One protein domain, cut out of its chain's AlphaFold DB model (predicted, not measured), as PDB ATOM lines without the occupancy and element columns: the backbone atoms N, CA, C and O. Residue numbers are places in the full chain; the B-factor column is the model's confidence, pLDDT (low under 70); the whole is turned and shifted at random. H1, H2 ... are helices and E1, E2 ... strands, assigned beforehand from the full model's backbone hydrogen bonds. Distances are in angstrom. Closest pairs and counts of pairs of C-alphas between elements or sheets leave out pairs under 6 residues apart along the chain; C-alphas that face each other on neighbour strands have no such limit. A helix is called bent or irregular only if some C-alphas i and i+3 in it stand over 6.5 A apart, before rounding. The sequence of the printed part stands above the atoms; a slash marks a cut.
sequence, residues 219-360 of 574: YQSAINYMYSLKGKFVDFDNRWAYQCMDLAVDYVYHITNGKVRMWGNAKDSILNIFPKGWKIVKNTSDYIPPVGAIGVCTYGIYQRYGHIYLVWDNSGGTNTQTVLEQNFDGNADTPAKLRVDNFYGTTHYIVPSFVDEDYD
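What this domain is: This is residues 219 to 360 of the 574 residues of the protein "N-acetylmuramoyl-L-alanine amidase" of Staphylococcus epidermidis (UniProt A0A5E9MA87). A strongly twisted sheet of six strands has three helices over one face: H1 and H2, side by side as a slanted helical hairpin, cover the E3 and E4 part, and the short H3 covers the part near E2. The printed part has 142 residues, in the order H1 H2 H3 E1 E2 E3 E4 E5 E6, and under half of them are in named elements. The sheet's order is E1 E6 E2 E3 E4 E5, antiparallel throughout, and the class is mixed, helices and strands. The whole is compact, with a radius of gyration of the C-alphas of 13.6 A and spans of 37 by 33 by 28 A.

How they stand to each other: Start at E3, residues 307 to 313, an inner strand with staggered pairing. Its residues 307 to 310 pair with E2, residues 294 to 297, where N 297 and O 307 are 2.8 A apart. Its residues 310 to 313 pair with E4, residues 321 to 325, where N 310 and O 324 are 2.9 A apart. E2, E3, E4 and E5, residues 337 to 341, make a meander, each strand the antiparallel neighbour of the one before; N 341 and O 321 are 2.8 A apart. On the other side of E2 look for E6, residues 346 to 351, with N 296 and O 348 at 2.8 A, and then the edge strand E1, residues 279 to 282, with N 281 and O 349 at 2.8 A. The helices lie on the same face, in two layers, helices over a sheet. H2, residues 244 to 255, is over E3 at a height over the sheet of 9.3 A; the C-alphas of Cys 244 and Ile 308, their closest, are 5.6 A apart. H1, residues 219 to 229, touches H2 at a steep tilt of 38 degrees, opposite ways, closest at the C-alphas of Ala 222 and Ile 255, 5.7 A. H3, residues 266 to 271, is only just over E2, with 3 of its C-alphas; the closest C-alphas, of Lys 267 and Val 296, are 6.2 A apart. Every O i to N i+4 pair is within hydrogen-bond range in H1 and H2; in H3 0 of 2 are, beside 2 of 3 O i to N i+3 pairs.

Where its parts are: Find C-alpha 219 at (216.960, 243.242, 172.069); from there H1 runs 15.7 A. H2 measures 17.4 A, and H3 is irregular, but only just: C-alphas 267 and 270 are 6.8 A apart. E3 begins at (238.266, 248.723, 163.061) and runs 17.9 A; E6, 14.0 A long, ends at C-alpha 351, (227.715, 239.899, 171.867).

The domain as a whole: The C-alphas of Arg 239 and Asp 358 are the two farthest apart, 37.7 A. The printed part has no cut. The links H1 to H2, E1 to E2 and E4 to E5 are long. Mean pLDDT of the printed part is 74.0, with 55 residues under 70, among them 228 to 240, 256 to 265 and 355 to 360.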
ATOM      1  N   TYR A 219     216.392 243.490 173.397       66.19
ATOM      2  CA  TYR A 219     216.960 243.242 172.069       66.19
ATOM      3  C   TYR A 219     216.294 244.089 170.982       66.19
ATOM      4  O   TYR A 219     216.972 244.799 170.243       66.19
ATOM      5  N   GLN A 220     214.959 244.121 170.954       64.38
ATOM      6  CA  GLN A 220     214.209 244.963 170.020       64.38
ATOM      7  C   GLN A 220     214.571 246.452 170.150       64.38
ATOM      8  O   GLN A 220     214.690 247.161 169.149       64.38
ATOM      9  N   SER A 221     214.750 246.940 171.381       69.75
ATOM     10  CA  SER A 221     215.169 248.321 171.634       69.75
ATOM     11  C   SER A 221     216.589 248.591 171.136       69.75
ATOM     12  O   SER A 221     216.838 249.658 170.575       69.75
ATOM     13  N   ALA A 222     217.505 247.638 171.319       76.81
ATOM     14  CA  ALA A 222     218.872 247.739 170.826       76.81
ATOM     15  C   ALA A 222     218.909 247.815 169.293       76.81
ATOM     16  O   ALA A 222     219.469 248.766 168.747       76.81
ATOM     17  N   ILE A 223     218.222 246.904 168.597       74.31
ATOM     18  CA  ILE A 223     218.170 246.906 167.128       74.31
ATOM     19  C   ILE A 223     217.516 248.182 166.586       74.31
ATOM     20  O   ILE A 223     218.047 248.805 165.669       74.31
ATOM     21  N   ASN A 224     216.422 248.649 167.198       70.38
ATOM     22  CA  ASN A 224     215.797 249.917 166.811       70.38
ATOM     23  C   ASN A 224     216.760 251.102 166.951       70.38
ATOM     24  O   ASN A 224     216.771 251.997 166.100       70.38
ATOM     25  N   TYR A 225     217.561 251.123 168.021       75.12
ATOM     26  CA  TYR A 225     218.546 252.175 168.214       75.12
ATOM     27  C   TYR A 225     219.640 252.109 167.148       75.12
ATOM     28  O   TYR A 225     219.867 253.121 166.485       75.12
ATOM     29  N   MET A 226     220.218 250.925 166.907       83.12
ATOM     30  CA  MET A 226     221.194 250.680 165.837       83.12
ATOM     31  C   MET A 226     220.667 251.142 164.473       83.12
ATOM     32  O   MET A 226     221.333 251.900 163.772       83.12
ATOM     33  N   TYR A 227     219.433 250.776 164.119       72.00
ATOM     34  CA  TYR A 227     218.805 251.199 162.865       72.00
ATOM     35  C   TYR A 227     218.635 252.712 162.769       72.00
ATOM     36  O   TYR A 227     218.815 253.292 161.697       72.00
ATOM     37  N   SER A 228     218.360 253.375 163.893       64.38
ATOM     38  CA  SER A 228     218.268 254.833 163.947       64.38
ATOM     39  C   SER A 228     219.607 255.546 163.736       64.38
ATOM     40  O   SER A 228     219.597 256.757 163.510       64.38
ATOM     41  N   LEU A 229     220.742 254.853 163.876       63.69
ATOM     42  CA  LEU A 229     222.069 255.437 163.682       63.69
ATOM     43  C   LEU A 229     222.430 255.548 162.200       63.69
ATOM     44  O   LEU A 229     223.206 256.427 161.844       63.69
ATOM     45  N   LYS A 230     221.814 254.747 161.318       67.19
ATOM     46  CA  LYS A 230     222.043 254.818 159.868       67.19
ATOM     47  C   LYS A 230     221.819 256.237 159.334       67.19
ATOM     48  O   LYS A 230     220.748 256.819 159.492       67.19
ATOM     49  N   GLY A 231     222.835 256.781 158.668       48.25
ATOM     50  CA  GLY A 231     222.839 258.133 158.111       48.25
ATOM     51  C   GLY A 231     223.111 259.251 159.123       48.25
ATOM     52  O   GLY A 231     223.101 260.418 158.727       48.25
ATOM     53  N   LYS A 232     223.360 258.934 160.401       55.97
ATOM     54  CA  LYS A 232     223.811 259.909 161.401       55.97
ATOM     55  C   LYS A 232     225.325 259.998 161.425       55.97
ATOM     56  O   LYS A 232     226.012 259.012 161.210       55.97
ATOM     57  N   PHE A 233     225.800 261.189 161.743       66.62
ATOM     58  CA  PHE A 233     227.183 261.453 162.083       66.62
ATOM     59  C   PHE A 233     227.317 261.362 163.599       66.62
ATOM     60  O   PHE A 233     226.754 262.190 164.322       66.62
ATOM     61  N   VAL A 234     227.959 260.301 164.069       57.28
ATOM     62  CA  VAL A 234     228.153 260.017 165.488       57.28
ATOM     63  C   VAL A 234     229.586 260.379 165.836       57.28
ATOM     64  O   VAL A 234     230.512 259.746 165.348       57.28
ATOM     65  N   ASP A 235     229.734 261.418 166.643       65.31
ATOM     66  CA  ASP A 235     230.994 261.839 167.249       65.31
ATOM     67  C   ASP A 235     230.757 261.807 168.761       65.31
ATOM     68  O   ASP A 235     230.129 262.703 169.337       65.31
ATOM     69  N   PHE A 236     231.067 260.665 169.372       52.66
ATOM     70  CA  PHE A 236     230.670 260.365 170.742       52.66
ATOM     71  C   PHE A 236     231.606 261.049 171.739       52.66
ATOM     72  O   PHE A 236     231.172 261.472 172.817       52.66
ATOM     73  N   ASP A 237     232.886 261.163 171.395       46.72
ATOM     74  CA  ASP A 237     233.908 261.773 172.240       46.72
ATOM     75  C   ASP A 237     234.323 263.198 171.813       46.72
ATOM     76  O   ASP A 237     235.032 263.867 172.574       46.72
ATOM     77  N   ASN A 238     233.791 263.708 170.693       44.12
ATOM     78  CA  ASN A 238     234.135 264.986 170.056       44.12
ATOM     79  C   ASN A 238     235.605 265.063 169.613       44.12
ATOM     80  O   ASN A 238     236.201 266.149 169.625       44.12
ATOM     81  N   ARG A 239     236.221 263.925 169.271       40.84
ATOM     82  CA  ARG A 239     237.603 263.833 168.796       40.84
ATOM     83  C   ARG A 239     237.679 263.050 167.497       40.84
ATOM     84  O   ARG A 239     237.070 262.014 167.311       40.84
ATOM     85  N   TRP A 240     238.530 263.550 166.601       48.84
ATOM     86  CA  TRP A 240     238.773 262.935 165.295       48.84
ATOM     87  C   TRP A 240     237.511 262.818 164.425       48.84
ATOM     88  O   TRP A 240     237.497 262.023 163.496       48.84
ATOM     89  N   ALA A 241     236.495 263.648 164.673       75.38
ATOM     90  CA  ALA A 241     235.221 263.650 163.962       75.38
ATOM     91  C   ALA A 241     234.470 262.310 164.087       75.38
ATOM     92  O   ALA A 241     234.168 261.885 165.190       75.38
ATOM     93  N   TYR A 242     234.087 261.669 162.983       73.94
ATOM     94  CA  TYR A 242     233.114 260.571 163.021       73.94
ATOM     95  C   TYR A 242     233.803 259.211 162.896       73.94
ATOM     96  O   TYR A 242     233.744 258.597 161.832       73.94
ATOM     97  N   GLN A 243     234.487 258.732 163.940       84.81
ATOM     98  CA  GLN A 243     235.273 257.492 163.874       84.81
ATOM     99  C   GLN A 243     234.408 256.225 163.967       84.81
ATOM    100  O   GLN A 243     233.241 256.244 164.370       84.81
ATOM    101  N   CYS A 244     235.001 255.079 163.611       85.56
ATOM    102  CA  CYS A 244     234.362 253.769 163.754       85.56
ATOM    103  C   CYS A 244     234.035 253.447 165.224       85.56
ATOM    104  O   CYS A 244     232.959 252.929 165.529       85.56
ATOM    105  N   MET A 245     234.927 253.833 166.146       86.81
ATOM    106  CA  MET A 245     234.759 253.621 167.584       86.81
ATOM    107  C   MET A 245     233.641 254.483 168.182       86.81
ATOM    108  O   MET A 245     232.919 253.992 169.046       86.81
ATOM    109  N   ASP A 246     233.410 255.702 167.681       68.25
ATOM    110  CA  ASP A 246     232.308 256.561 168.142       68.25
ATOM    111  C   ASP A 246     230.951 255.882 167.996       68.25
ATOM    112  O   ASP A 246     230.140 255.874 168.925       68.25
ATOM    113  N   LEU A 247     230.725 255.256 166.840       79.19
ATOM    114  CA  LEU A 247     229.480 254.561 166.551       79.19
ATOM    115  C   LEU A 247     229.257 253.381 167.507       79.19
ATOM    116  O   LEU A 247     228.153 253.192 168.027       79.19
ATOM    117  N   ALA A 248     230.303 252.590 167.752       85.19
ATOM    118  CA  ALA A 248     230.230 251.429 168.628       85.19
ATOM    119  C   ALA A 248     230.064 251.835 170.103       85.19
ATOM    120  O   ALA A 248     229.263 251.231 170.824       85.19
ATOM    121  N   VAL A 249     230.772 252.878 170.555       65.81
ATOM    122  CA  VAL A 249     230.673 253.407 171.923       65.81
ATOM    123  C   VAL A 249     229.290 254.003 172.168       65.81
ATOM    124  O   VAL A 249     228.698 253.693 173.201       65.81
ATOM    125  N   ASP A 250     228.740 254.784 171.233       77.25
ATOM    126  CA  ASP A 250     227.386 255.339 171.350       77.25
ATOM    127  C   ASP A 250     226.331 254.232 171.470       77.25
ATOM    128  O   ASP A 250     225.489 254.260 172.374       77.25
ATOM    129  N   TYR A 251     226.432 253.203 170.622       85.31
ATOM    130  CA  TYR A 251     225.546 252.045 170.666       85.31
ATOM    131  C   TYR A 251     225.616 251.322 172.017       85.31
ATOM    132  O   TYR A 251     224.583 251.151 172.667       85.31
ATOM    133  N   VAL A 252     226.815 250.962 172.494       75.12
ATOM    134  CA  VAL A 252     226.994 250.268 173.785       75.12
ATOM    135  C   VAL A 252     226.557 251.134 174.963       75.12
ATOM    136  O   VAL A 252     225.875 250.646 175.873       75.12
ATOM    137  N   TYR A 253     226.891 252.421 174.946       61.97
ATOM    138  CA  TYR A 253     226.490 253.361 175.985       61.97
ATOM    139  C   TYR A 253     224.968 253.488 176.054       61.97
ATOM    140  O   TYR A 253     224.396 253.479 177.147       61.97
ATOM    141  N   HIS A 254     224.284 253.499 174.910       77.00
ATOM    142  CA  HIS A 254     222.829 253.530 174.856       77.00
ATOM    143  C   HIS A 254     222.191 252.247 175.398       77.00
ATOM    144  O   HIS A 254     221.390 252.305 176.333       77.00
ATOM    145  N   ILE A 255     222.551 251.079 174.856       77.44
ATOM    146  CA  ILE A 255     221.876 249.807 175.186       77.44
ATOM    147  C   ILE A 255     222.191 249.318 176.604       77.44
ATOM    148  O   ILE A 255     221.465 248.498 177.163       77.44
ATOM    149  N   THR A 256     223.242 249.855 177.229       64.44
ATOM    150  CA  THR A 256     223.551 249.623 178.647       64.44
ATOM    151  C   THR A 256     222.985 250.697 179.581       64.44
ATOM    152  O   THR A 256     223.213 250.633 180.792       64.44
ATOM    153  N   ASN A 257     222.206 251.654 179.062       62.97
ATOM    154  CA  ASN A 257     221.646 252.790 179.801       62.97
ATOM    155  C   ASN A 257     222.721 253.622 180.523       62.97
ATOM    156  O   ASN A 257     222.591 253.943 181.706       62.97
ATOM    157  N   GLY A 258     223.805 253.930 179.814       47.47
ATOM    158  CA  GLY A 258     224.916 254.762 180.273       47.47
ATOM    159  C   GLY A 258     225.861 254.079 181.262       47.47
ATOM    160  O   GLY A 258     226.703 254.744 181.862       47.47
ATOM    161  N   LYS A 259     225.713 252.766 181.477       49.66
ATOM    162  CA  LYS A 259     226.512 252.014 182.457       49.66
ATOM    163  C   LYS A 259     227.864 251.577 181.918       49.66
ATOM    164  O   LYS A 259     228.779 251.388 182.713       49.66
ATOM    165  N   VAL A 260     227.972 251.373 180.607       51.25
ATOM    166  CA  VAL A 260     229.211 250.948 179.958       51.25
ATOM    167  C   VAL A 260     229.533 251.926 178.850       51.25
ATOM    168  O   VAL A 260     228.813 252.020 177.863       51.25
ATOM    169  N   ARG A 261     230.627 252.657 179.036       65.31
ATOM    170  CA  ARG A 261     231.279 253.434 177.988       65.31
ATOM    171  C   ARG A 261     232.540 252.669 177.611       65.31
ATOM    172  O   ARG A 261     233.406 252.507 178.468       65.31
ATOM    173  N   MET A 262     232.603 252.159 176.380       66.75
ATOM    174  CA  MET A 262     233.816 251.489 175.915       66.75
ATOM    175  C   MET A 262     234.963 252.499 175.789       66.75
ATOM    176  O   MET A 262     234.727 253.676 175.514       66.75
ATOM    177  N   TRP A 263     236.186 252.037 176.018       56.38
ATOM    178  CA  TRP A 263     237.416 252.819 175.960       56.38
ATOM    179  C   TRP A 263     238.412 252.218 174.967       56.38
ATOM    180  O   TRP A 263     238.337 251.034 174.633       56.38
ATOM    181  N   GLY A 264     239.379 253.046 174.567       58.12
ATOM    182  CA  GLY A 264     240.468 252.671 173.670       58.12
ATOM    183  C   GLY A 264     240.095 252.794 172.197       58.12
ATOM    184  O   GLY A 264     239.012 253.264 171.850       58.12
ATOM    185  N   ASN A 265     241.022 252.395 171.329       69.38
ATOM    186  CA  ASN A 265     240.734 252.296 169.906       69.38
ATOM    187  C   ASN A 265     239.863 251.061 169.647       69.38
ATOM    188  O   ASN A 265     239.688 250.206 170.516       69.38
ATOM    189  N   ALA A 266     239.370 250.920 168.420       80.38
ATOM    190  CA  ALA A 266     238.529 249.799 168.019       80.38
ATOM    191  C   ALA A 266     239.072 248.431 168.485       80.38
ATOM    192  O   ALA A 266     238.323 247.656 169.083       80.38
ATOM    193  N   LYS A 267     240.378 248.164 168.320       82.06
ATOM    194  CA  LYS A 267     240.996 246.885 168.729       82.06
ATOM    195  C   LYS A 267     240.957 246.616 170.234       82.06
ATOM    196  O   LYS A 267     240.955 245.460 170.644       82.06
ATOM    197  N   ASP A 268     240.924 247.668 171.046       68.06
ATOM    198  CA  ASP A 268     240.974 247.585 172.506       68.06
ATOM    199  C   ASP A 268     239.591 247.233 173.091       68.06
ATOM    200  O   ASP A 268     239.460 246.878 174.266       68.06
ATOM    201  N   SER A 269     238.541 247.246 172.263       74.88
ATOM    202  CA  SER A 269     237.163 246.940 172.666       74.88
ATOM    203  C   SER A 269     237.005 245.541 173.267       74.88
ATOM    204  O   SER A 269     236.174 245.346 174.149       74.88
ATOM    205  N   ILE A 270     237.838 244.571 172.877       74.50
ATOM    206  CA  ILE A 270     237.836 243.217 173.465       74.50
ATOM    207  C   ILE A 270     238.442 243.161 174.879       74.50
ATOM    208  O   ILE A 270     238.353 242.137 175.547       74.50
ATOM    209  N   LEU A 271     239.064 244.243 175.347       60.81
ATOM    210  CA  LEU A 271     239.642 244.357 176.692       60.81
ATOM    211  C   LEU A 271     238.702 245.082 177.667       60.81
ATOM    212  O   LEU A 271     238.994 245.208 178.857       60.81
ATOM    213  N   ASN A 272     237.566 245.570 177.168       67.88
ATOM    214  CA  ASN A 272     236.583 246.294 177.955       67.88
ATOM    215  C   ASN A 272     235.737 245.349 178.825       67.88
ATOM    216  O   ASN A 272     235.460 244.204 178.467       67.88
ATOM    217  N   ILE A 273     235.288 245.845 179.983       54.28
ATOM    218  CA  ILE A 273     234.465 245.071 180.922       54.28
ATOM    219  C   ILE A 273     232.986 245.304 180.609       54.28
ATOM    220  O   ILE A 273     232.438 246.374 180.882       54.28
ATOM    221  N   PHE A 274     232.329 244.274 180.080       69.94
ATOM    222  CA  PHE A 274     230.909 244.319 179.737       69.94
ATOM    223  C   PHE A 274     230.004 243.812 180.869       69.94
ATOM    224  O   PHE A 274     230.458 243.108 181.779       69.94
ATOM    225  N   PRO A 275     228.702 244.160 180.849       69.19
ATOM    226  CA  PRO A 275     227.760 243.696 181.852       69.19
ATOM    227  C   PRO A 275     227.668 242.169 181.874       69.19
ATOM    228  O   PRO A 275     227.853 241.489 180.865       69.19
ATOM    229  N   LYS A 276     227.316 241.622 183.039       62.66
ATOM    230  CA  LYS A 276     227.172 240.178 183.233       62.66
ATOM    231  C   LYS A 276     226.281 239.554 182.146       62.66
ATOM    232  O   LYS A 276     225.117 239.927 182.024       62.66
ATOM    233  N   GLY A 277     226.823 238.565 181.430       67.81
ATOM    234  CA  GLY A 277     226.134 237.815 180.374       67.81
ATOM    235  C   GLY A 277     226.510 238.229 178.951       67.81
ATOM    236  O   GLY A 277     226.188 237.493 178.026       67.81
ATOM    237  N   TRP A 278     227.181 239.370 178.768       82.56
ATOM    238  CA  TRP A 278     227.801 239.717 177.490       82.56
ATOM    239  C   TRP A 278     228.991 238.795 177.240       82.56
ATOM    240  O   TRP A 278     229.669 238.383 178.188       82.56
ATOM    241  N   LYS A 279     229.240 238.470 175.975       83.12
ATOM    242  CA  LYS A 279     230.320 237.567 175.576       83.12
ATOM    243  C   LYS A 279     231.254 238.268 174.608       83.12
ATOM    244  O   LYS A 279     230.801 239.006 173.743       83.12
ATOM    245  N   ILE A 280     232.544 237.996 174.742       80.75
ATOM    246  CA  ILE A 280     233.527 238.269 173.696       80.75
ATOM    247  C   ILE A 280     233.816 236.917 173.053       80.75
ATOM    248  O   ILE A 280     234.285 235.998 173.724       80.75
ATOM    249  N   VAL A 281     233.455 236.781 171.785       84.75
ATOM    250  CA  VAL A 281     233.530 235.538 171.019       84.75
ATOM    251  C   VAL A 281     234.587 235.717 169.943       84.75
ATOM    252  O   VAL A 281     234.596 236.727 169.248       84.75
ATOM    253  N   LYS A 282     235.508 234.764 169.816       82.38
ATOM    254  CA  LYS A 282     236.498 234.785 168.736       82.38
ATOM    255  C   LYS A 282     235.811 234.422 167.419       82.38
ATOM    256  O   LYS A 282     235.020 233.488 167.390       82.38
ATOM    257  N   ASN A 283     236.126 235.147 166.351       89.00
ATOM    258  CA  ASN A 283     235.637 234.828 165.017       89.00
ATOM    259  C   ASN A 283     236.352 233.573 164.478       89.00
ATOM    260  O   ASN A 283     237.585 233.503 164.508       89.00
ATOM    261  N   THR A 284     235.586 232.600 163.990       80.31
ATOM    262  CA  THR A 284     236.061 231.371 163.333       80.31
ATOM    263  C   THR A 284     235.377 231.229 161.973       80.31
ATOM    264  O   THR A 284     234.389 231.904 161.707       80.31
ATOM    265  N   SER A 285     235.903 230.383 161.082       70.94
ATOM    266  CA  SER A 285     235.386 230.240 159.707       70.94
ATOM    267  C   SER A 285     233.937 229.746 159.622       70.94
ATOM    268  O   SER A 285     233.300 229.880 158.583       70.94
ATOM    269  N   ASP A 286     233.433 229.145 160.696       75.19
ATOM    270  CA  ASP A 286     232.084 228.610 160.853       75.19
ATOM    271  C   ASP A 286     231.167 229.496 161.718       75.19
ATOM    272  O   ASP A 286     229.980 229.205 161.850       75.19
ATOM    273  N   TYR A 287     231.684 230.584 162.300       76.69
ATOM    274  CA  TYR A 287     230.906 231.450 163.183       76.69
ATOM    275  C   TYR A 287     230.102 232.489 162.393       76.69
ATOM    276  O   TYR A 287     230.667 233.336 161.703       76.69
ATOM    277  N   ILE A 288     228.775 232.468 162.551       75.25
ATOM    278  CA  ILE A 288     227.870 233.487 162.007       75.25
ATOM    279  C   ILE A 288     227.496 234.439 163.151       75.25
ATOM    280  O   ILE A 288     226.834 234.017 164.101       75.25
ATOM    281  N   PRO A 289     227.894 235.721 163.110       77.94
ATOM    282  CA  PRO A 289     227.563 236.646 164.180       77.94
ATOM    283  C   PRO A 289     226.069 237.003 164.153       77.94
ATOM    284  O   PRO A 289     225.483 237.174 163.079       77.94
ATOM    285  N   PRO A 290     225.428 237.181 165.318       76.62
ATOM    286  CA  PRO A 290     224.045 237.620 165.356       76.62
ATOM    287  C   PRO A 290     223.924 239.125 165.083       76.62
ATOM    288  O   PRO A 290     224.804 239.924 165.423       76.62
ATOM    289  N   VAL A 291     222.790 239.533 164.520       75.25
ATOM    290  CA  VAL A 291     222.468 240.946 164.280       75.25
ATOM    291  C   VAL A 291     222.462 241.727 165.600       75.25
ATOM    292  O   VAL A 291     221.939 241.270 166.618       75.25
ATOM    293  N   GLY A 292     223.058 242.921 165.602       76.75
ATOM    294  CA  GLY A 292     223.240 243.751 166.794       76.75
ATOM    295  C   GLY A 292     224.471 243.412 167.643       76.75
ATOM    296  O   GLY A 292     224.706 244.107 168.638       76.75
ATOM    297  N   ALA A 293     225.254 242.391 167.269       87.38
ATOM    298  CA  ALA A 293     226.606 242.190 167.784       87.38
ATOM    299  C   ALA A 293     227.575 243.254 167.244       87.38
ATOM    300  O   ALA A 293     227.286 243.957 166.274       87.38
ATOM    301  N   ILE A 294     228.736 243.367 167.883       97.50
ATOM    302  CA  ILE A 294     229.762 244.356 167.545       97.50
ATOM    303  C   ILE A 294     230.994 243.604 167.050       97.50
ATOM    304  O   ILE A 294     231.612 242.875 167.826       97.50
ATOM    305  N   GLY A 295     231.334 243.744 165.772       95.88
ATOM    306  CA  GLY A 295     232.515 243.107 165.191       95.88
ATOM    307  C   GLY A 295     233.756 243.958 165.405       95.88
ATOM    308  O   GLY A 295     233.711 245.171 165.215       95.88
ATOM    309  N   VAL A 296     234.855 243.324 165.816       97.19
ATOM    310  CA  VAL A 296     236.138 243.975 166.094       97.19
ATOM    311  C   VAL A 296     237.216 243.392 165.185       97.19
ATOM    312  O   VAL A 296     237.532 242.197 165.240       97.19
ATOM    313  N   CYS A 297     237.817 244.255 164.372       94.88
ATOM    314  CA  CYS A 297     238.928 243.928 163.497       94.88
ATOM    315  C   CYS A 297     240.252 244.299 164.147       94.88
ATOM    316  O   CYS A 297     240.466 245.454 164.506       94.88
ATOM    317  N   THR A 298     241.165 243.339 164.263       88.50
ATOM    318  CA  THR A 298     242.494 243.559 164.867       88.50
ATOM    319  C   THR A 298     243.627 242.939 164.056       88.50
ATOM    320  O   THR A 298     244.773 242.941 164.502       88.50
ATOM    321  N   TYR A 299     243.321 242.365 162.892       87.31
ATOM    322  CA  TYR A 299     244.268 241.632 162.056       87.31
ATOM    323  C   TYR A 299     244.471 242.317 160.695       87.31
ATOM    324  O   TYR A 299     243.630 243.097 160.248       87.31
ATOM    325  N   GLY A 300     245.606 242.038 160.045       91.44
ATOM    326  CA  GLY A 300     245.995 242.644 158.771       91.44
ATOM    327  C   GLY A 300     246.117 244.166 158.848       91.44
ATOM    328  O   GLY A 300     246.727 244.708 159.770       91.44
ATOM    329  N   ILE A 301     245.494 244.862 157.895       83.62
ATOM    330  CA  ILE A 301     245.534 246.331 157.789       83.62
ATOM    331  C   ILE A 301     244.973 247.054 159.028       83.62
ATOM    332  O   ILE A 301     245.291 248.216 159.262       83.62
ATOM    333  N   TYR A 302     244.193 246.362 159.866       89.06
ATOM    334  CA  TYR A 302     243.594 246.926 161.077       89.06
ATOM    335  C   TYR A 302     244.467 246.777 162.332       89.06
ATOM    336  O   TYR A 302     244.057 247.186 163.409       89.06
ATOM    337  N   GLN A 303     245.677 246.217 162.257       82.31
ATOM    338  CA  GLN A 303     246.497 245.950 163.454       82.31
ATOM    339  C   GLN A 303     246.855 247.205 164.271       82.31
ATOM    340  O   GLN A 303     247.031 247.132 165.493       82.31
ATOM    341  N   ARG A 304     246.956 248.371 163.617       77.19
ATOM    342  CA  ARG A 304     247.421 249.606 164.266       77.19
ATOM    343  C   ARG A 304     246.421 250.134 165.298       77.19
ATOM    344  O   ARG A 304     246.779 250.238 166.473       77.19
ATOM    345  N   TYR A 305     245.181 250.396 164.889       72.94
ATOM    346  CA  TYR A 305     244.126 250.964 165.750       72.94
ATOM    347  C   TYR A 305     242.873 250.081 165.848       72.94
ATOM    348  O   TYR A 305     242.026 250.271 166.718       72.94
ATOM    349  N   GLY A 306     242.784 249.050 165.019       93.12
ATOM    350  CA  GLY A 306     241.580 248.262 164.828       93.12
ATOM    351  C   GLY A 306     240.554 248.949 163.941       93.12
ATOM    352  O   GLY A 306     240.678 250.125 163.607       93.12
ATOM    353  N   HIS A 307     239.515 248.198 163.606       96.88
ATOM    354  CA  HIS A 307     238.266 248.723 163.061       96.88
ATOM    355  C   HIS A 307     237.094 248.063 163.786       96.88
ATOM    356  O   HIS A 307     237.250 246.969 164.327       96.88
ATOM    357  N   ILE A 308     235.955 248.740 163.884       97.38
ATOM    358  CA  ILE A 308     234.809 248.249 164.654       97.38
ATOM    359  C   ILE A 308     233.501 248.648 163.983       97.38
ATOM    360  O   ILE A 308     233.386 249.735 163.417       97.38
ATOM    361  N   TYR A 309     232.517 247.757 164.036       97.06
ATOM    362  CA  TYR A 309     231.230 247.946 163.375       97.06
ATOM    363  C   TYR A 309     230.101 247.215 164.104       97.06
ATOM    364  O   TYR A 309     230.336 246.361 164.961       97.06
ATOM    365  N   LEU A 310     228.858 247.540 163.747       93.94
ATOM    366  CA  LEU A 310     227.653 246.881 164.252       93.94
ATOM    367  C   LEU A 310     227.098 245.932 163.184       93.94
ATOM    368  O   LEU A 310     226.904 246.345 162.042       93.94
ATOM    369  N   VAL A 311     226.824 244.676 163.532       84.69
ATOM    370  CA  VAL A 311     226.266 243.686 162.593       84.69
ATOM    371  C   VAL A 311     224.822 244.066 162.273       84.69
ATOM    372  O   VAL A 311     223.962 244.062 163.155       84.69
ATOM    373  N   TRP A 312     224.559 244.423 161.018       77.25
ATOM    374  CA  TRP A 312     223.255 244.904 160.558       77.25
ATOM    375  C   TRP A 312     222.380 243.776 160.012       77.25
ATOM    376  O   TRP A 312     221.178 243.755 160.279       77.25
ATOM    377  N   ASP A 313     222.985 242.871 159.247       69.69
ATOM    378  CA  ASP A 313     222.353 241.694 158.656       69.69
ATOM    379  C   ASP A 313     223.402 240.584 158.490       69.69
ATOM    380  O   ASP A 313     224.548 240.854 158.125       69.69
ATOM    381  N   ASN A 314     223.017 239.345 158.784       68.12
ATOM    382  CA  ASN A 314     223.885 238.170 158.738       68.12
ATOM    383  C   ASN A 314     223.407 237.120 157.716       68.12
ATOM    384  O   ASN A 314     223.829 235.965 157.778       68.12
ATOM    385  N   SER A 315     222.548 237.497 156.757       60.41
ATOM    386  CA  SER A 315     221.952 236.551 155.804       60.41
ATOM    387  C   SER A 315     222.970 235.950 154.825       60.41
ATOM    388  O   SER A 315     222.677 234.956 154.167       60.41
ATOM    389  N   GLY A 316     224.162 236.546 154.714       56.34
ATOM    390  CA  GLY A 316     225.289 236.020 153.937       56.34
ATOM    391  C   GLY A 316     226.033 234.856 154.609       56.34
ATOM    392  O   GLY A 316     226.992 234.329 154.035       56.34
ATOM    393  N   GLY A 317     225.591 234.433 155.800       70.00
ATOM    394  CA  GLY A 317     226.131 233.288 156.526       70.00
ATOM    395  C   GLY A 317     227.597 233.488 156.907       70.00
ATOM    396  O   GLY A 317     227.959 234.492 157.510       70.00
ATOM    397  N   THR A 318     228.446 232.524 156.553       73.31
ATOM    398  CA  THR A 318     229.894 232.557 156.824       73.31
ATOM    399  C   THR A 318     230.705 233.268 155.735       73.31
ATOM    400  O   THR A 318     231.914 233.434 155.880       73.31
ATOM    401  N   ASN A 319     230.065 233.697 154.641       61.56
ATOM    402  CA  ASN A 319     230.755 234.297 153.495       61.56
ATOM    403  C   ASN A 319     230.775 235.823 153.567       61.56
ATOM    404  O   ASN A 319     231.804 236.453 153.318       61.56
ATOM    405  N   THR A 320     229.631 236.424 153.896       69.19
ATOM    406  CA  THR A 320     229.492 237.875 154.037       69.19
ATOM    407  C   THR A 320     228.487 238.244 155.123       69.19
ATOM    408  O   THR A 320     227.623 237.461 155.507       69.19
ATOM    409  N   GLN A 321     228.578 239.483 155.590       78.06
ATOM    410  CA  GLN A 321     227.612 240.126 156.477       78.06
ATOM    411  C   GLN A 321     227.414 241.576 156.027       78.06
ATOM    412  O   GLN A 321     228.321 242.190 155.465       78.06
ATOM    413  N   THR A 322     226.249 242.161 156.289       77.81
ATOM    414  CA  THR A 322     226.087 243.614 156.176       77.81
ATOM    415  C   THR A 322     226.357 244.243 157.533       77.81
ATOM    416  O   THR A 322     225.801 243.818 158.546       77.81
ATOM    417  N   VAL A 323     227.171 245.292 157.559       87.81
ATOM    418  CA  VAL A 323     227.564 246.001 158.780       87.81
ATOM    419  C   VAL A 323     227.164 247.468 158.703       87.81
ATOM    420  O   VAL A 323     227.113 248.045 157.618       87.81
ATOM    421  N   LEU A 324     226.871 248.076 159.852       83.81
ATOM    422  CA  LEU A 324     226.751 249.520 160.021       83.81
ATOM    423  C   LEU A 324     228.021 250.044 160.692       83.81
ATOM    424  O   LEU A 324     228.347 249.649 161.813       83.81
ATOM    425  N   GLU A 325     228.713 250.958 160.025       85.62
ATOM    426  CA  GLU A 325     229.998 251.481 160.493       85.62
ATOM    427  C   GLU A 325     230.214 252.937 160.064       85.62
ATOM    428  O   GLU A 325     229.491 253.468 159.218       85.62
ATOM    429  N   GLN A 326     231.216 253.580 160.656       83.75
ATOM    430  CA  GLN A 326     231.710 254.899 160.261       83.75
ATOM    431  C   GLN A 326     233.197 254.827 159.950       83.75
ATOM    432  O   GLN A 326     233.885 253.928 160.430       83.75
ATOM    433  N   ASN A 327     233.677 255.798 159.178       82.56
ATOM    434  CA  ASN A 327     235.092 255.986 158.884       82.56
ATOM    435  C   ASN A 327     235.824 254.741 158.353       82.56
ATOM    436  O   ASN A 327     236.971 254.481 158.710       82.56
ATOM    437  N   PHE A 328     235.163 253.947 157.509       83.19
ATOM    438  CA  PHE A 328     235.819 252.809 156.861       83.19
ATOM    439  C   PHE A 328     236.899 253.257 155.860       83.19
ATOM    440  O   PHE A 328     237.902 252.577 155.675       83.19
ATOM    441  N   ASP A 329     236.703 254.416 155.230       75.75
ATOM    442  CA  ASP A 329     237.623 255.027 154.270       75.75
ATOM    443  C   ASP A 329     238.769 255.821 154.921       75.75
ATOM    444  O   ASP A 329     239.725 256.179 154.237       75.75
ATOM    445  N   GLY A 330     238.701 256.072 156.233       73.50
ATOM    446  CA  GLY A 330     239.745 256.747 157.009       73.50
ATOM    447  C   GLY A 330     239.646 258.279 157.060       73.50
ATOM    448  O   GLY A 330     240.440 258.898 157.766       73.50
ATOM    449  N   ASN A 331     238.670 258.890 156.380       68.88
ATOM    450  CA  ASN A 331     238.525 260.350 156.251       68.88
ATOM    451  C   ASN A 331     237.744 261.031 157.388       68.88
ATOM    452  O   ASN A 331     237.793 262.251 157.535       68.88
ATOM    453  N   ALA A 332     237.031 260.251 158.197       70.12
ATOM    454  CA  ALA A 332     236.242 260.685 159.348       70.12
ATOM    455  C   ALA A 332     235.128 261.696 159.034       70.12
ATOM    456  O   ALA A 332     234.695 262.448 159.905       70.12
ATOM    457  N   ASP A 333     234.643 261.702 157.795       63.22
ATOM    458  CA  ASP A 333     233.664 262.648 157.256       63.22
ATOM    459  C   ASP A 333     232.413 261.945 156.703       63.22
ATOM    460  O   ASP A 333     231.579 262.557 156.027       63.22
ATOM    461  N   THR A 334     232.257 260.654 157.002       52.56
ATOM    462  CA  THR A 334     231.123 259.847 156.562       52.56
ATOM    463  C   THR A 334     230.163 259.549 157.719       52.56
ATOM    464  O   THR A 334     230.593 259.255 158.833       52.56
ATOM    465  N   PRO A 335     228.836 259.614 157.485       56.78
ATOM    466  CA  PRO A 335     227.864 259.167 158.474       56.78
ATOM    467  C   PRO A 335     227.917 257.643 158.604       56.78
ATOM    468  O   PRO A 335     228.455 256.964 157.728       56.78
ATOM    469  N   ALA A 336     227.260 257.095 159.624       67.69
ATOM    470  CA  ALA A 336     227.088 255.658 159.767       67.69
ATOM    471  C   ALA A 336     226.405 255.079 158.518       67.69
ATOM    472  O   ALA A 336     225.243 255.392 158.213       67.69
ATOM    473  N   LYS A 337     227.139 254.261 157.768       65.12
ATOM    474  CA  LYS A 337     226.746 253.710 156.468       65.12
ATOM    475  C   LYS A 337     226.765 252.194 156.514       65.12
ATOM    476  O   LYS A 337     227.444 251.589 157.335       65.12
ATOM    477  N   LEU A 338     225.976 251.606 155.622       75.31
ATOM    478  CA  LEU A 338     225.997 250.167 155.417       75.31
ATOM    479  C   LEU A 338     227.112 249.795 154.447       75.31
ATOM    480  O   LEU A 338     227.262 250.455 153.416       75.31
ATOM    481  N   ARG A 339     227.821 248.713 154.751       88.00
ATOM    482  CA  ARG A 339     228.765 248.051 153.850       88.00
ATOM    483  C   ARG A 339     228.580 246.542 153.954       88.00
ATOM    484  O   ARG A 339     228.220 246.031 155.011       88.00
ATOM    485  N   VAL A 340     228.844 245.836 152.860       77.12
ATOM    486  CA  VAL A 340     229.013 244.380 152.886       77.12
ATOM    487  C   VAL A 340     230.452 244.070 153.297       77.12
ATOM    488  O   VAL A 340     231.404 244.482 152.633       77.12
ATOM    489  N   ASP A 341     230.603 243.377 154.416       88.69
ATOM    490  CA  ASP A 341     231.869 242.920 154.968       88.69
ATOM    491  C   ASP A 341     232.051 241.422 154.709       88.69
ATOM    492  O   ASP A 341     231.107 240.641 154.804       88.69
ATOM    493  N   ASN A 342     233.271 241.027 154.355       86.88
ATOM    494  CA  ASN A 342     233.647 239.645 154.047       86.88
ATOM    495  C   ASN A 342     234.462 239.001 155.181       86.88
ATOM    496  O   ASN A 342     235.243 238.085 154.934       86.88
ATOM    497  N   PHE A 343     234.347 239.526 156.404       84.12
ATOM    498  CA  PHE A 343     235.065 239.100 157.606       84.12
ATOM    499  C   PHE A 343     236.574 239.377 157.615       84.12
ATOM    500  O   PHE A 343     237.228 239.116 158.632       84.12
ATOM    501  N   TYR A 344     237.156 239.943 156.550       87.31
ATOM    502  CA  TYR A 344     238.594 240.199 156.497       87.31
ATOM    503  C   TYR A 344     239.048 241.100 157.653       87.31
ATOM    504  O   TYR A 344     238.561 242.211 157.847       87.31
ATOM    505  N   GLY A 345     240.007 240.601 158.433       89.56
ATOM    506  CA  GLY A 345     240.569 241.312 159.580       89.56
ATOM    507  C   GLY A 345     239.727 241.260 160.858       89.56
ATOM    508  O   GLY A 345     240.255 241.632 161.911       89.56
ATOM    509  N   THR A 346     238.485 240.757 160.800       95.00
ATOM    510  CA  THR A 346     237.597 240.569 161.959       95.00
ATOM    511  C   THR A 346     238.081 239.405 162.811       95.00
ATOM    512  O   THR A 346     238.106 238.259 162.357       95.00
ATOM    513  N   THR A 347     238.445 239.680 164.062       93.25
ATOM    514  CA  THR A 347     238.997 238.664 164.972       93.25
ATOM    515  C   THR A 347     238.044 238.279 166.090       93.25
ATOM    516  O   THR A 347     238.129 237.155 166.581       93.25
ATOM    517  N   HIS A 348     237.144 239.175 166.499       94.94
ATOM    518  CA  HIS A 348     236.221 238.938 167.605       94.94
ATOM    519  C   HIS A 348     234.874 239.626 167.385       94.94
ATOM    520  O   HIS A 348     234.782 240.630 166.683       94.94
ATOM    521  N   TYR A 349     233.859 239.124 168.080       94.94
ATOM    522  CA  TYR A 349     232.562 239.756 168.256       94.94
ATOM    523  C   TYR A 349     232.270 239.983 169.731       94.94
ATOM    524  O   TYR A 349     232.480 239.104 170.567       94.94
ATOM    525  N   ILE A 350     231.730 241.151 170.050       91.94
ATOM    526  CA  ILE A 350     231.173 241.465 171.362       91.94
ATOM    527  C   ILE A 350     229.659 241.306 171.247       91.94
ATOM    528  O   ILE A 350     228.999 242.029 170.497       91.94
ATOM    529  N   VAL A 351     229.111 240.332 171.968       86.25
ATOM    530  CA  VAL A 351     227.715 239.899 171.867       86.25
ATOM    531  C   VAL A 351     226.961 240.313 173.134       86.25
ATOM    532  O   VAL A 351     227.256 239.787 174.218       86.25
ATOM    533  N   PRO A 352     225.999 241.254 173.040       85.19
ATOM    534  CA  PRO A 352     225.169 241.632 174.174       85.19
ATOM    535  C   PRO A 352     224.369 240.460 174.743       85.19
ATOM    536  O   PRO A 352     223.865 239.612 174.016       85.19
ATOM    537  N   SER A 353     224.184 240.440 176.064       77.75
ATOM    538  CA  SER A 353     223.551 239.313 176.773       77.75
ATOM    539  C   SER A 353     222.106 239.008 176.367       77.75
ATOM    540  O   SER A 353     221.585 237.963 176.737       77.75
ATOM    541  N   PHE A 354     221.429 239.966 175.735       72.25
ATOM    542  CA  PHE A 354     220.025 239.878 175.331       72.25
ATOM    543  C   PHE A 354     219.845 239.472 173.865       72.25
ATOM    544  O   PHE A 354     218.708 239.392 173.417       72.25
ATOM    545  N   VAL A 355     220.938 239.268 173.124       62.97
ATOM    546  CA  VAL A 355     220.882 238.787 171.744       62.97
ATOM    547  C   VAL A 355     220.493 237.313 171.751       62.97
ATOM    548  O   VAL A 355     221.097 236.519 172.473       62.97
ATOM    549  N   ASP A 356     219.468 236.986 170.973       61.34
ATOM    550  CA  ASP A 356     218.965 235.633 170.760       61.34
ATOM    551  C   ASP A 356     219.210 235.270 169.292       61.34
ATOM    552  O   ASP A 356     218.729 235.969 168.399       61.34
ATOM    553  N   GLU A 357     220.017 234.234 169.053       52.12
ATOM    554  CA  GLU A 357     220.445 233.802 167.713       52.12
ATOM    555  C   GLU A 357     219.262 233.288 166.870       52.12
ATOM    556  O   GLU A 357     219.323 233.337 165.644       52.12
ATOM    557  N   ASP A 358     218.151 232.914 167.520       49.91
ATOM    558  CA  ASP A 358     216.925 232.415 166.884       49.91
ATOM    559  C   ASP A 358     215.895 233.529 166.570       49.91
ATOM    560  O   ASP A 358     214.790 233.261 166.083       49.91
ATOM    561  N   TYR A 359     216.201 234.801 166.870       47.88
ATOM    562  CA  TYR A 359     215.254 235.909 166.697       47.88
ATOM    563  C   TYR A 359     215.208 236.446 165.258       47.88
ATOM    564  O   TYR A 359     216.160 237.039 164.756       47.88
ATOM    565  N   ASP A 360     214.037 236.343 164.623       54.41
ATOM    566  CA  ASP A 360     213.785 236.870 163.275       54.41
ATOM    567  C   ASP A 360     213.687 238.410 163.249       54.41
ATOM    568  O   ASP A 360     212.639 239.014 163.517       54.41
TER     569      ASP A 360